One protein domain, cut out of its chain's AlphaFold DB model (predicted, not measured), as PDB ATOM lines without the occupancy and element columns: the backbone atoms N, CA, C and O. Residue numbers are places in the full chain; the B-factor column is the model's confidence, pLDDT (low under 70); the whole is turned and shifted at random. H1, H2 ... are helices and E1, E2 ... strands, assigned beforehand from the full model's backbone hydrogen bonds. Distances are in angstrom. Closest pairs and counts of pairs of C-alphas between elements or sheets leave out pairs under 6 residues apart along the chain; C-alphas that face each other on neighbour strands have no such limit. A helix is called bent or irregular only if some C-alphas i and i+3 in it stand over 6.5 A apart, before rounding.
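Overview. This is residues 9 to 102 of the 116 residues of an uncharacterized protein of Terrabacteria group bacterium ANGP1 (UniProt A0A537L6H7). A strongly twisted sheet of three strands, E1 E2 E3, has H1, H2 and H3 over one face, and a long two-stranded hairpin, E4 and E5, reaches away from this body as an arm whose tip, residues 71 to 76, sticks out. The arm makes the length of the loose whole: the radius of gyration of the C-alphas is 16.4 A, the spans 60 by 30 by 21 A. The 94 printed residues, of mixed class, hold three named helices and five named strands in the order H1 E1 E2 E3 H2 E4 E5 H3; both sheets are antiparallel.

Along the chain. Find C-alpha 9 at (-11.605, 19.102, 87.166); from there H1 runs 18.6 A to residue 21. Next come E1, residues 27 to 33, E2, 36 to 43, E3, 46 to 54, and H2, 55 to 60. E4, residues 63 to 72, spans 26.0 A, and E5, 75 to 84, 27.3 A. H3, residues 87 to 102, spans 20.8 A to C-alpha 102 at (-18.037, 41.067, 77.216); it is only just irregular, with C-alphas 93 and 96 6.8 A apart.

Arrangement. Look first at the meander E1 E2 E3, each strand the antiparallel neighbour of the one before: N 31 and O 38, and N 39 and O 51, are each 2.8 A apart. H1, H2 and H3 on one face make two layers. Their closest C-alphas to strands include Arg 16 and Ala 28 for H1 and E1, 5.2 A, Arg 36 and Glu 55 for E2 and H2, 4.8 A, and Leu 50 and Tyr 97 for E3 and H3, 5.4 A. H1, with residues 15 to 18, only just touches H3, with 3 pairs of C-alphas within 8 A, closest Ile 18 and Ile 91, 7.1 A. In the hairpin E4 and E5, N 66 and O 81 are 2.8 A apart. Every O i to N i+4 pair is within hydrogen-bond range in H1 and H2, 10 of 12 in H3.

Size, cuts and confidence. The C-alphas farthest apart, Ala 45 and Gly 74, are 59.7 A apart. The printed part has no cut, its links are tight, and no printed residue is under 70.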
ATOM      1  N   ARG A   9     -11.797  18.199  86.009       89.38
ATOM      2  CA  ARG A   9     -11.605  19.102  87.166       89.38
ATOM      3  C   ARG A   9     -10.345  19.968  87.049       89.38
ATOM      4  O   ARG A   9     -10.370  21.144  87.395       89.38
ATOM      5  N   ARG A  10      -9.246  19.399  86.536       91.12
ATOM      6  CA  ARG A  10      -7.992  20.137  86.309       91.12
ATOM      7  C   ARG A  10      -8.107  21.095  85.127       91.12
ATOM      8  O   ARG A  10      -7.498  22.158  85.160       91.12
ATOM      9  N   LEU A  11      -8.868  20.733  84.092       92.75
ATOM     10  CA  LEU A  11      -9.173  21.642  82.989       92.75
ATOM     11  C   LEU A  11     -10.017  22.827  83.475       92.75
ATOM     12  O   LEU A  11      -9.639  23.953  83.193       92.75
ATOM     13  N   VAL A  12     -11.071  22.608  84.266       93.81
ATOM     14  CA  VAL A  12     -11.900  23.694  84.828       93.81
ATOM     15  C   VAL A  12     -11.055  24.678  85.640       93.81
ATOM     16  O   VAL A  12     -11.146  25.883  85.425       93.81
ATOM     17  N   ALA A  13     -10.183  24.179  86.522       93.88
ATOM     18  CA  ALA A  13      -9.269  25.033  87.284       93.88
ATOM     19  C   ALA A  13      -8.333  25.849  86.374       93.88
ATOM     20  O   ALA A  13      -8.061  27.015  86.643       93.88
ATOM     21  N   HIS A  14      -7.867  25.247  85.280       94.38
ATOM     22  CA  HIS A  14      -6.987  25.905  84.319       94.38
ATOM     23  C   HIS A  14      -7.716  26.955  83.471       94.38
ATOM     24  O   HIS A  14      -7.192  28.047  83.288       94.38
ATOM     25  N   LEU A  15      -8.939  26.666  83.009       95.88
ATOM     26  CA  LEU A  15      -9.789  27.637  82.314       95.88
ATOM     27  C   LEU A  15     -10.075  28.843  83.210       95.88
ATOM     28  O   LEU A  15      -9.970  29.974  82.754       95.88
ATOM     29  N   ARG A  16     -10.367  28.612  84.496       96.38
ATOM     30  CA  ARG A  16     -10.552  29.684  85.480       96.38
ATOM     31  C   ARG A  16      -9.308  30.563  85.621       96.38
ATOM     32  O   ARG A  16      -9.440  31.782  85.656       96.38
ATOM     33  N   ASP A  17      -8.117  29.969  85.690       95.62
ATOM     34  CA  ASP A  17      -6.867  30.734  85.791       95.62
ATOM     35  C   ASP A  17      -6.600  31.558  84.521       95.62
ATOM     36  O   ASP A  17      -6.302  32.744  84.629       95.62
ATOM     37  N   ILE A  18      -6.812  30.978  83.332       95.12
ATOM     38  CA  ILE A  18      -6.713  31.687  82.044       95.12
ATOM     39  C   ILE A  18      -7.700  32.860  81.989       95.12
ATOM     40  O   ILE A  18      -7.300  33.988  81.723       95.12
ATOM     41  N   LEU A  19      -8.981  32.623  82.285       95.25
ATOM     42  CA  LEU A  19     -10.023  33.657  82.257       95.25
ATOM     43  C   LEU A  19      -9.741  34.799  83.235       95.25
ATOM     44  O   LEU A  19     -10.083  35.950  82.967       95.25
ATOM     45  N   ARG A  20      -9.106  34.510  84.372       94.31
ATOM     46  CA  ARG A  20      -8.710  35.542  85.330       94.31
ATOM     47  C   ARG A  20      -7.486  36.327  84.860       94.31
ATOM     48  O   ARG A  20      -7.485  37.545  84.968       94.31
ATOM     49  N   ARG A  21      -6.440  35.646  84.378       93.81
ATOM     50  CA  ARG A  21      -5.155  36.281  84.030       93.81
ATOM     51  C   ARG A  21      -5.186  37.010  82.693       93.81
ATOM     52  O   ARG A  21      -4.714  38.134  82.617       93.81
ATOM     53  N   GLU A  22      -5.748  36.375  81.672       93.25
ATOM     54  CA  GLU A  22      -5.684  36.862  80.289       93.25
ATOM     55  C   GLU A  22      -6.870  37.765  79.934       93.25
ATOM     56  O   GLU A  22      -6.753  38.646  79.087       93.25
ATOM     57  N   PHE A  23      -8.018  37.552  80.586       90.94
ATOM     58  CA  PHE A  23      -9.270  38.253  80.281       90.94
ATOM     59  C   PHE A  23      -9.782  39.119  81.444       90.94
ATOM     60  O   PHE A  23     -10.776  39.826  81.302       90.94
ATOM     61  N   GLY A  24      -9.126  39.073  82.607       90.38
ATOM     62  CA  GLY A  24      -9.438  39.942  83.742       90.38
ATOM     63  C   GLY A  24     -10.798  39.700  84.400       90.38
ATOM     64  O   GLY A  24     -11.302  40.590  85.083       90.38
ATOM     65  N   CYS A  25     -11.422  38.527  84.226       93.12
ATOM     66  CA  CYS A  25     -12.645  38.225  84.973       93.12
ATOM     67  C   CYS A  25     -12.359  38.071  86.480       93.12
ATOM     68  O   CYS A  25     -11.276  37.653  86.893       93.12
ATOM     69  N   GLN A  26     -13.354  38.367  87.317       94.56
ATOM     70  CA  GLN A  26     -13.250  38.240  88.776       94.56
ATOM     71  C   GLN A  26     -13.312  36.779  89.225       94.56
ATOM     72  O   GLN A  26     -12.691  36.392  90.216       94.56
ATOM     73  N   ASP A  27     -14.120  35.976  88.532       95.06
ATOM     74  CA  ASP A  27     -14.253  34.549  88.788       95.06
ATOM     75  C   ASP A  27     -14.850  33.815  87.577       95.06
ATOM     76  O   ASP A  27     -15.483  34.444  86.730       95.06
ATOM     77  N   ALA A  28     -14.678  32.495  87.510       96.31
ATOM     78  CA  ALA A  28     -15.218  31.652  86.448       96.31
ATOM     79  C   ALA A  28     -15.514  30.229  86.933       96.31
ATOM     80  O   ALA A  28     -14.785  29.670  87.760       96.31
ATOM     81  N   TRP A  29     -16.559  29.614  86.381       95.81
ATOM     82  CA  TRP A  29     -16.949  28.237  86.683       95.81
ATOM     83  C   TRP A  29     -17.678  27.586  85.507       95.81
ATOM     84  O   TRP A  29     -18.185  28.253  84.605       95.81
ATOM     85  N   VAL A  30     -17.742  26.255  85.537       95.56
ATOM     86  CA  VAL A  30     -18.541  25.465  84.596       95.56
ATOM     87  C   VAL A  30     -19.761  24.917  85.327       95.56
ATOM     88  O   VAL A  30     -19.618  24.252  86.353       95.56
ATOM     89  N   VAL A  31     -20.952  25.209  84.810       95.06
ATOM     90  CA  VAL A  31     -22.227  24.665  85.291       95.06
ATOM     91  C   VAL A  31     -22.619  23.473  84.430       95.06
ATOM     92  O   VAL A  31     -22.599  23.564  83.205       95.06
ATOM     93  N   PHE A  32     -23.021  22.383  85.079       92.06
ATOM     94  CA  PHE A  32     -23.511  21.166  84.437       92.06
ATOM     95  C   PHE A  32     -24.998  21.018  84.737       92.06
ATOM     96  O   PHE A  32     -25.384  20.999  85.906       92.06
ATOM     97  N   SER A  33     -25.835  20.926  83.706       91.50
ATOM     98  CA  SER A  33     -27.275  20.715  83.879       91.50
ATOM     99  C   SER A  33     -27.878  20.055  82.645       91.50
ATOM    100  O   SER A  33     -27.671  20.532  81.533       91.50
ATOM    101  N   GLY A  34     -28.615  18.956  82.831       87.38
ATOM    102  CA  GLY A  34     -29.402  18.324  81.764       87.38
ATOM    103  C   GLY A  34     -28.611  17.946  80.502       87.38
ATOM    104  O   GLY A  34     -29.105  18.158  79.401       87.38
ATOM    105  N   GLY A  35     -27.374  17.450  80.642       89.88
ATOM    106  CA  GLY A  35     -26.511  17.095  79.501       89.88
ATOM    107  C   GLY A  35     -25.888  18.291  78.771       89.88
ATOM    108  O   GLY A  35     -25.308  18.132  77.697       89.88
ATOM    109  N   ARG A  36     -25.999  19.495  79.343       94.38
ATOM    110  CA  ARG A  36     -25.372  20.720  78.844       94.38
ATOM    111  C   ARG A  36     -24.321  21.227  79.814       94.38
ATOM    112  O   ARG A  36     -24.450  21.089  81.035       94.38
ATOM    113  N   CYS A  37     -23.297  21.852  79.252       95.62
ATOM    114  CA  CYS A  37     -22.243  22.531  79.986       95.62
ATOM    115  C   CYS A  37     -22.252  24.015  79.633       95.62
ATOM    116  O   CYS A  37     -22.310  24.384  78.460       95.62
ATOM    117  N   ARG A  38     -22.155  24.862  80.660       97.12
ATOM    118  CA  ARG A  38     -22.046  26.314  80.499       97.12
ATOM    119  C   ARG A  38     -20.806  26.842  81.184       97.12
ATOM    120  O   ARG A  38     -20.637  26.622  82.380       97.12
ATOM    121  N   LEU A  39     -19.965  27.552  80.443       97.56
ATOM    122  CA  LEU A  39     -18.853  28.318  80.986       97.56
ATOM    123  C   LEU A  39     -19.344  29.721  81.301       97.56
ATOM    124  O   LEU A  39     -19.720  30.479  80.405       97.56
ATOM    125  N   GLU A  40     -19.309  30.067  82.574       97.38
ATOM    126  CA  GLU A  40     -19.790  31.344  83.059       97.38
ATOM    127  C   GLU A  40     -18.675  32.075  83.796       97.38
ATOM    128  O   GLU A  40     -17.842  31.468  84.474       97.38
ATOM    129  N   VAL A  41     -18.672  33.395  83.648       97.00
ATOM    130  CA  VAL A  41     -17.697  34.299  84.250       97.00
ATOM    131  C   VAL A  41     -18.398  35.405  85.016       97.00
ATOM    132  O   VAL A  41     -19.544  35.761  84.728       97.00
ATOM    133  N   ARG A  42     -17.689  35.972  85.985       96.38
ATOM    134  CA  ARG A  42     -18.101  37.167  86.711       96.38
ATOM    135  C   ARG A  42     -17.265  38.365  86.262       96.38
ATOM    136  O   ARG A  42     -16.044  38.346  86.411       96.38
ATOM    137  N   VAL A  43     -17.928  39.392  85.737       93.06
ATOM    138  CA  VAL A  43     -17.333  40.646  85.241       93.06
ATOM    139  C   VAL A  43     -18.170  41.806  85.771       93.06
ATOM    140  O   VAL A  43     -19.385  41.777  85.615       93.06
ATOM    141  N   ASP A  44     -17.553  42.787  86.432       86.94
ATOM    142  CA  ASP A  44     -18.212  44.000  86.952       86.94
ATOM    143  C   ASP A  44     -19.551  43.738  87.668       86.94
ATOM    144  O   ASP A  44     -20.587  44.326  87.363       86.94
ATOM    145  N   ALA A  45     -19.533  42.788  88.612       84.94
ATOM    146  CA  ALA A  45     -20.694  42.308  89.375       84.94
ATOM    147  C   ALA A  45     -21.798  41.594  88.563       84.94
ATOM    148  O   ALA A  45     -22.810  41.179  89.130       84.94
ATOM    149  N   ARG A  46     -21.597  41.367  87.263       90.94
ATOM    150  CA  ARG A  46     -22.503  40.615  86.387       90.94
ATOM    151  C   ARG A  46     -21.980  39.210  86.128       90.94
ATOM    152  O   ARG A  46     -20.776  38.977  86.034       90.94
ATOM    153  N   ARG A  47     -22.908  38.267  85.980       95.12
ATOM    154  CA  ARG A  47     -22.631  36.902  85.520       95.12
ATOM    155  C   ARG A  47     -22.895  36.840  84.023       95.12
ATOM    156  O   ARG A  47     -23.997  37.158  83.585       95.12
ATOM    157  N   VAL A  48     -21.897  36.425  83.256       96.06
ATOM    158  CA  VAL A  48     -21.960  36.326  81.795       96.06
ATOM    159  C   VAL A  48     -21.690  34.882  81.394       96.06
ATOM    160  O   VAL A  48     -20.747  34.267  81.885       96.06
ATOM    161  N   THR A  49     -22.517  34.331  80.509       96.88
ATOM    162  CA  THR A  49     -22.274  33.007  79.916       96.88
ATOM    163  C   THR A  49     -21.448  33.188  78.650       96.88
ATOM    164  O   THR A  49     -21.913  33.833  77.713       96.88
ATOM    165  N   LEU A  50     -20.230  32.643  78.629       96.06
ATOM    166  CA  LEU A  50     -19.333  32.715  77.469       96.06
ATOM    167  C   LEU A  50     -19.612  31.597  76.464       96.06
ATOM    168  O   LEU A  50     -19.577  31.819  75.260       96.06
ATOM    169  N   LEU A  51     -19.892  30.391  76.962       96.50
ATOM    170  CA  LEU A  51     -20.127  29.204  76.144       96.50
ATOM    171  C   LEU A  51     -21.239  28.370  76.780       96.50
ATOM    172  O   LEU A  51     -21.185  28.114  77.979       96.50
ATOM    173  N   ASP A  52     -22.213  27.936  75.987       96.06
ATOM    174  CA  ASP A  52     -23.302  27.036  76.383       96.06
ATOM    175  C   ASP A  52     -23.519  26.024  75.260       96.06
ATOM    176  O   ASP A  52     -23.876  26.405  74.145       96.06
ATOM    177  N   ASP A  53     -23.277  24.748  75.542       96.56
ATOM    178  CA  ASP A  53     -23.419  23.690  74.547       96.56
ATOM    179  C   ASP A  53     -23.761  22.339  75.193       96.56
ATOM    180  O   ASP A  53     -23.704  22.176  76.419       96.56
ATOM    181  N   ALA A  54     -24.102  21.354  74.363       95.81
ATOM    182  CA  ALA A  54     -24.143  19.954  74.765       95.81
ATOM    183  C   ALA A  54     -22.784  19.529  75.344       95.81
ATOM    184  O   ALA A  54     -21.737  19.976  74.875       95.81
ATOM    185  N   GLU A  55     -22.796  18.663  76.358       92.44
ATOM    186  CA  GLU A  55     -21.599  18.285  77.120       92.44
ATOM    187  C   GLU A  55     -20.435  17.833  76.220       92.44
ATOM    188  O   GLU A  55     -19.321  18.340  76.359       92.44
ATOM    189  N   ASP A  56     -20.690  16.954  75.250       91.12
ATOM    190  CA  ASP A  56     -19.645  16.448  74.354       91.12
ATOM    191  C   ASP A  56     -19.059  17.537  73.453       91.12
ATOM    192  O   ASP A  56     -17.838  17.645  73.318       91.12
ATOM    193  N   ALA A  57     -19.908  18.393  72.882       93.44
ATOM    194  CA  ALA A  57     -19.457  19.509  72.058       93.44
ATOM    195  C   ALA A  57     -18.670  20.527  72.896       93.44
ATOM    196  O   ALA A  57     -17.624  21.023  72.466       93.44
ATOM    197  N   PHE A  58     -19.145  20.833  74.106       95.25
ATOM    198  CA  PHE A  58     -18.487  21.749  75.033       95.25
ATOM    199  C   PHE A  58     -17.063  21.286  75.343       95.25
ATOM    200  O   PHE A  58     -16.110  22.037  75.136       95.25
ATOM    201  N   TRP A  59     -16.903  20.041  75.805       93.69
ATOM    202  CA  TRP A  59     -15.588  19.527  76.176       93.69
ATOM    203  C   TRP A  59     -14.696  19.309  74.962       93.69
ATOM    204  O   TRP A  59     -13.527  19.684  75.028       93.69
ATOM    205  N   GLY A  60     -15.228  18.801  73.846       93.06
ATOM    206  CA  GLY A  60     -14.459  18.512  72.633       93.06
ATOM    207  C   GLY A  60     -13.643  19.691  72.099       93.06
ATOM    208  O   GLY A  60     -12.587  19.484  71.509       93.06
ATOM    209  N   ARG A  61     -14.048  20.935  72.382       94.69
ATOM    210  CA  ARG A  61     -13.262  22.137  72.051       94.69
ATOM    211  C   ARG A  61     -11.913  22.176  72.767       94.69
ATOM    212  O   ARG A  61     -10.914  22.565  72.175       94.69
ATOM    213  N   PHE A  62     -11.868  21.764  74.030       95.06
ATOM    214  CA  PHE A  62     -10.694  21.892  74.900       95.06
ATOM    215  C   PHE A  62      -9.763  20.677  74.869       95.06
ATOM    216  O   PHE A  62      -8.710  20.686  75.520       95.06
ATOM    217  N   TYR A  63     -10.142  19.642  74.125       93.62
ATOM    218  CA  TYR A  63      -9.344  18.449  73.918       93.62
ATOM    219  C   TYR A  63      -9.000  18.276  72.437       93.62
ATOM    220  O   TYR A  63      -9.629  18.844  71.545       93.62
ATOM    221  N   GLU A  64      -7.958  17.504  72.186       91.44
ATOM    222  CA  GLU A  64      -7.537  17.079  70.862       91.44
ATOM    223  C   GLU A  64      -7.204  15.590  70.885       91.44
ATOM    224  O   GLU A  64      -6.765  15.052  71.906       91.44
ATOM    225  N   GLU A  65      -7.443  14.917  69.763       88.00
ATOM    226  CA  GLU A  65      -6.970  13.554  69.564       88.00
ATOM    227  C   GLU A  65      -5.518  13.599  69.099       88.00
ATOM    228  O   GLU A  65      -5.190  14.203  68.078       88.00
ATOM    229  N   VAL A  66      -4.646  12.941  69.851       85.56
ATOM    230  CA  VAL A  66      -3.231  12.799  69.531       85.56
ATOM    231  C   VAL A  66      -2.984  11.343  69.182       85.56
ATOM    232  O   VAL A  66      -3.360  10.442  69.934       85.56
ATOM    233  N   GLN A  67      -2.350  11.107  68.036       84.81
ATOM    234  CA  GLN A  67      -1.829   9.789  67.704       84.81
ATOM    235  C   GLN A  67      -0.458   9.637  68.339       84.81
ATOM    236  O   GLN A  67       0.434  10.462  68.122       84.81
ATOM    237  N   ARG A  68      -0.290   8.583  69.127       81.19
ATOM    238  CA  ARG A  68       0.992   8.241  69.715       81.19
ATOM    239  C   ARG A  68       1.393   6.859  69.254       81.19
ATOM    240  O   ARG A  68       0.691   5.879  69.479       81.19
ATOM    241  N   GLU A  69       2.559   6.799  68.639       82.56
ATOM    242  CA  GLU A  69       3.181   5.531  68.321       82.56
ATOM    243  C   GLU A  69       3.778   4.911  69.587       82.56
ATOM    244  O   GLU A  69       4.496   5.568  70.351       82.56
ATOM    245  N   ARG A  70       3.469   3.637  69.813       81.31
ATOM    246  CA  ARG A  70       4.050   2.818  70.870       81.31
ATOM    247  C   ARG A  70       4.603   1.543  70.259       81.31
ATOM    248  O   ARG A  70       3.969   0.931  69.406       81.31
ATOM    249  N   LEU A  71       5.782   1.136  70.718       79.88
ATOM    250  CA  LEU A  71       6.331  -0.170  70.388       79.88
ATOM    251  C   LEU A  71       5.849  -1.170  71.443       79.88
ATOM    252  O   LEU A  71       6.145  -1.000  72.628       79.88
ATOM    253  N   HIS A  72       5.116  -2.199  71.032       75.62
ATOM    254  CA  HIS A  72       4.720  -3.297  71.911       75.62
ATOM    255  C   HIS A  72       5.153  -4.617  71.282       75.62
ATOM    256  O   HIS A  72       4.766  -4.920  70.163       75.62
ATOM    257  N   LEU A  73       5.996  -5.380  71.986       82.75
ATOM    258  CA  LEU A  73       6.501  -6.688  71.534       82.75
ATOM    259  C   LEU A  73       7.125  -6.683  70.119       82.75
ATOM    260  O   LEU A  73       7.056  -7.672  69.401       82.75
ATOM    261  N   GLY A  74       7.761  -5.575  69.724       84.69
ATOM    262  CA  GLY A  74       8.376  -5.420  68.399       84.69
ATOM    263  C   GLY A  74       7.434  -4.895  67.310       84.69
ATOM    264  O   GLY A  74       7.905  -4.547  66.230       84.69
ATOM    265  N   GLU A  75       6.140  -4.750  67.597       80.88
ATOM    266  CA  GLU A  75       5.158  -4.163  66.685       80.88
ATOM    267  C   GLU A  75       4.959  -2.666  66.960       80.88
ATOM    268  O   GLU A  75       4.959  -2.213  68.109       80.88
ATOM    269  N   ARG A  76       4.788  -1.883  65.886       82.88
ATOM    270  CA  ARG A  76       4.447  -0.454  65.950       82.88
ATOM    271  C   ARG A  76       2.927  -0.315  66.022       82.88
ATOM    272  O   ARG A  76       2.238  -0.600  65.046       82.88
ATOM    273  N   ILE A  77       2.417   0.135  67.164       84.62
ATOM    274  CA  ILE A  77       0.991   0.383  67.398       84.62
ATOM    275  C   ILE A  77       0.749   1.892  67.407       84.62
ATOM    276  O   ILE A  77       1.435   2.637  68.108       84.62
ATOM    277  N   LEU A  78      -0.237   2.348  66.634       82.62
ATOM    278  CA  LEU A  78      -0.728   3.725  66.666       82.62
ATOM    279  C   LEU A  78      -1.930   3.809  67.609       82.62
ATOM    280  O   LEU A  78      -3.045   3.447  67.234       82.62
ATOM    281  N   ASP A  79      -1.706   4.320  68.816       83.88
ATOM    282  CA  ASP A  79      -2.772   4.574  69.783       83.88
ATOM    283  C   ASP A  79      -3.344   5.982  69.594       83.88
ATOM    284  O   ASP A  79      -2.606   6.963  69.456       83.88
ATOM    285  N   LYS A  80      -4.675   6.101  69.625       83.06
ATOM    286  CA  LYS A  80      -5.368   7.393  69.698       83.06
ATOM    287  C   LYS A  80      -5.630   7.743  71.155       83.06
ATOM    288  O   LYS A  80      -6.284   6.987  71.872       83.06
ATOM    289  N   GLU A  81      -5.164   8.907  71.585       86.62
ATOM    290  CA  GLU A  81      -5.374   9.405  72.940       86.62
ATOM    291  C   GLU A  81      -6.028  10.789  72.921       86.62
ATOM    292  O   GLU A  81      -5.665  11.653  72.128       86.62
ATOM    293  N   THR A  82      -6.953  11.044  73.846       88.56
ATOM    294  CA  THR A  82      -7.559  12.371  74.028       88.56
ATOM    295  C   THR A  82      -6.748  13.189  75.031       88.56
ATOM    296  O   THR A  82      -6.699  12.865  76.221       88.56
ATOM    297  N   TRP A  83      -6.128  14.272  74.570       88.62
ATOM    298  CA  TRP A  83      -5.296  15.157  75.385       88.62
ATOM    299  C   TRP A  83      -5.924  16.534  75.513       88.62
ATOM    300  O   TRP A  83      -6.644  16.997  74.638       88.62
ATOM    301  N   ARG A  84      -5.666  17.204  76.637       91.06
ATOM    302  CA  ARG A  84      -6.053  18.607  76.804       91.06
ATOM    303  C   ARG A  84      -5.181  19.463  75.887       91.06
ATOM    304  O   ARG A  84      -3.959  19.323  75.943       91.06
ATOM    305  N   ARG A  85      -5.796  20.398  75.163       93.25
ATOM    306  CA  ARG A  85      -5.075  21.381  74.344       93.25
ATOM    307  C   ARG A  85      -4.136  22.256  75.180       93.25
ATOM    308  O   ARG A  85      -4.295  22.397  76.402       93.25
ATOM    309  N   ARG A  86      -3.139  22.853  74.529       91.75
ATOM    310  CA  ARG A  86      -2.136  23.696  75.195       91.75
ATOM    311  C   ARG A  86      -2.757  25.034  75.626       91.75
ATOM    312  O   ARG A  86      -3.761  25.447  75.050       91.75
ATOM    313  N   PRO A  87      -2.174  25.745  76.612       90.25
ATOM    314  CA  PRO A  87      -2.724  27.015  77.094       90.25
ATOM    315  C   PRO A  87      -3.014  28.042  75.988       90.25
ATOM    316  O   PRO A  87      -4.081  28.645  75.999       90.25
ATOM    317  N   ALA A  88      -2.115  28.192  75.008       91.81
ATOM    318  CA  ALA A  88      -2.295  29.119  73.887       91.81
ATOM    319  C   ALA A  88      -3.549  28.802  73.052       91.81
ATOM    320  O   ALA A  88      -4.305  29.708  72.707       91.81
ATOM    321  N   ASP A  89      -3.821  27.520  72.801       94.44
ATOM    322  CA  ASP A  89      -5.008  27.090  72.057       94.44
ATOM    323  C   ASP A  89      -6.286  27.333  72.867       94.44
ATOM    324  O   ASP A  89      -7.298  27.758  72.320       94.44
ATOM    325  N   LEU A  90      -6.243  27.107  74.187       95.44
ATOM    326  CA  LEU A  90      -7.373  27.409  75.071       95.44
ATOM    327  C   LEU A  90      -7.701  28.909  75.053       95.44
ATOM    328  O   LEU A  90      -8.871  29.271  74.974       95.44
ATOM    329  N   ILE A  91      -6.684  29.776  75.081       94.69
ATOM    330  CA  ILE A  91      -6.856  31.230  74.949       94.69
ATOM    331  C   ILE A  91      -7.477  31.566  73.592       94.69
ATOM    332  O   ILE A  91      -8.461  32.304  73.541       94.69
ATOM    333  N   ALA A  92      -6.959  30.993  72.504       94.69
ATOM    334  CA  ALA A  92      -7.485  31.218  71.160       94.69
ATOM    335  C   ALA A  92      -8.959  30.795  71.035       94.69
ATOM    336  O   ALA A  92      -9.752  31.517  70.437       94.69
ATOM    337  N   ILE A  93      -9.345  29.677  71.660       95.31
ATOM    338  CA  ILE A  93     -10.736  29.206  71.724       95.31
ATOM    339  C   ILE A  93     -11.620  30.178  72.510       95.31
ATOM    340  O   ILE A  93     -12.731  30.468  72.081       95.31
ATOM    341  N   LEU A  94     -11.160  30.669  73.664       95.88
ATOM    342  CA  LEU A  94     -11.956  31.526  74.554       95.88
ATOM    343  C   LEU A  94     -12.094  32.967  74.047       95.88
ATOM    344  O   LEU A  94     -13.104  33.614  74.313       95.88
ATOM    345  N   THR A  95     -11.099  33.456  73.309       95.06
ATOM    346  CA  THR A  95     -11.031  34.839  72.819       95.06
ATOM    347  C   THR A  95     -12.281  35.297  72.060       95.06
ATOM    348  O   THR A  95     -12.842  36.323  72.450       95.06
ATOM    349  N   PRO A  96     -12.775  34.591  71.023       94.75
ATOM    350  CA  PRO A  96     -13.966  35.036  70.299       94.75
ATOM    351  C   PRO A  96     -15.213  35.081  71.191       94.75
ATOM    352  O   PRO A  96     -15.974  36.039  71.108       94.75
ATOM    353  N   TYR A  97     -15.397  34.106  72.090       94.62
ATOM    354  CA  TYR A  97     -16.528  34.094  73.028       94.62
ATOM    355  C   TYR A  97     -16.469  35.253  74.021       94.62
ATOM    356  O   TYR A  97     -17.494  35.835  74.367       94.62
ATOM    357  N   TRP A  98     -15.267  35.600  74.479       94.31
ATOM    358  CA  TRP A  98     -15.071  36.758  75.337       94.31
ATOM    359  C   TRP A  98     -15.449  38.054  74.619       94.31
ATOM    360  O   TRP A  98     -16.266  38.822  75.125       94.31
ATOM    361  N   VAL A  99     -14.883  38.281  73.430       92.62
ATOM    362  CA  VAL A  99     -15.112  39.508  72.653       92.62
ATOM    363  C   VAL A  99     -16.591  39.676  72.311       92.62
ATOM    364  O   VAL A  99     -17.115  40.773  72.470       92.62
ATOM    365  N   ASP A 100     -17.271  38.599  71.915       92.62
ATOM    366  CA  ASP A 100     -18.704  38.600  71.595       92.62
ATOM    367  C   ASP A 100     -19.590  38.964  72.802       92.62
ATOM    368  O   ASP A 100     -20.592  39.661  72.659       92.62
ATOM    369  N   ARG A 101     -19.233  38.507  74.011       91.88
ATOM    370  CA  ARG A 101     -20.120  38.576  75.191       91.88
ATOM    371  C   ARG A 101     -19.802  39.688  76.173       91.88
ATOM    372  O   ARG A 101     -20.698  40.146  76.880       91.88
ATOM    373  N   VAL A 102     -18.538  40.073  76.260       89.38
ATOM    374  CA  VAL A 102     -18.037  41.067  77.216       89.38
ATOM    375  C   VAL A 102     -17.498  42.299  76.489       89.38
ATOM    376  O   VAL A 102     -17.542  43.398  77.034       89.38
TER     377      VAL A 102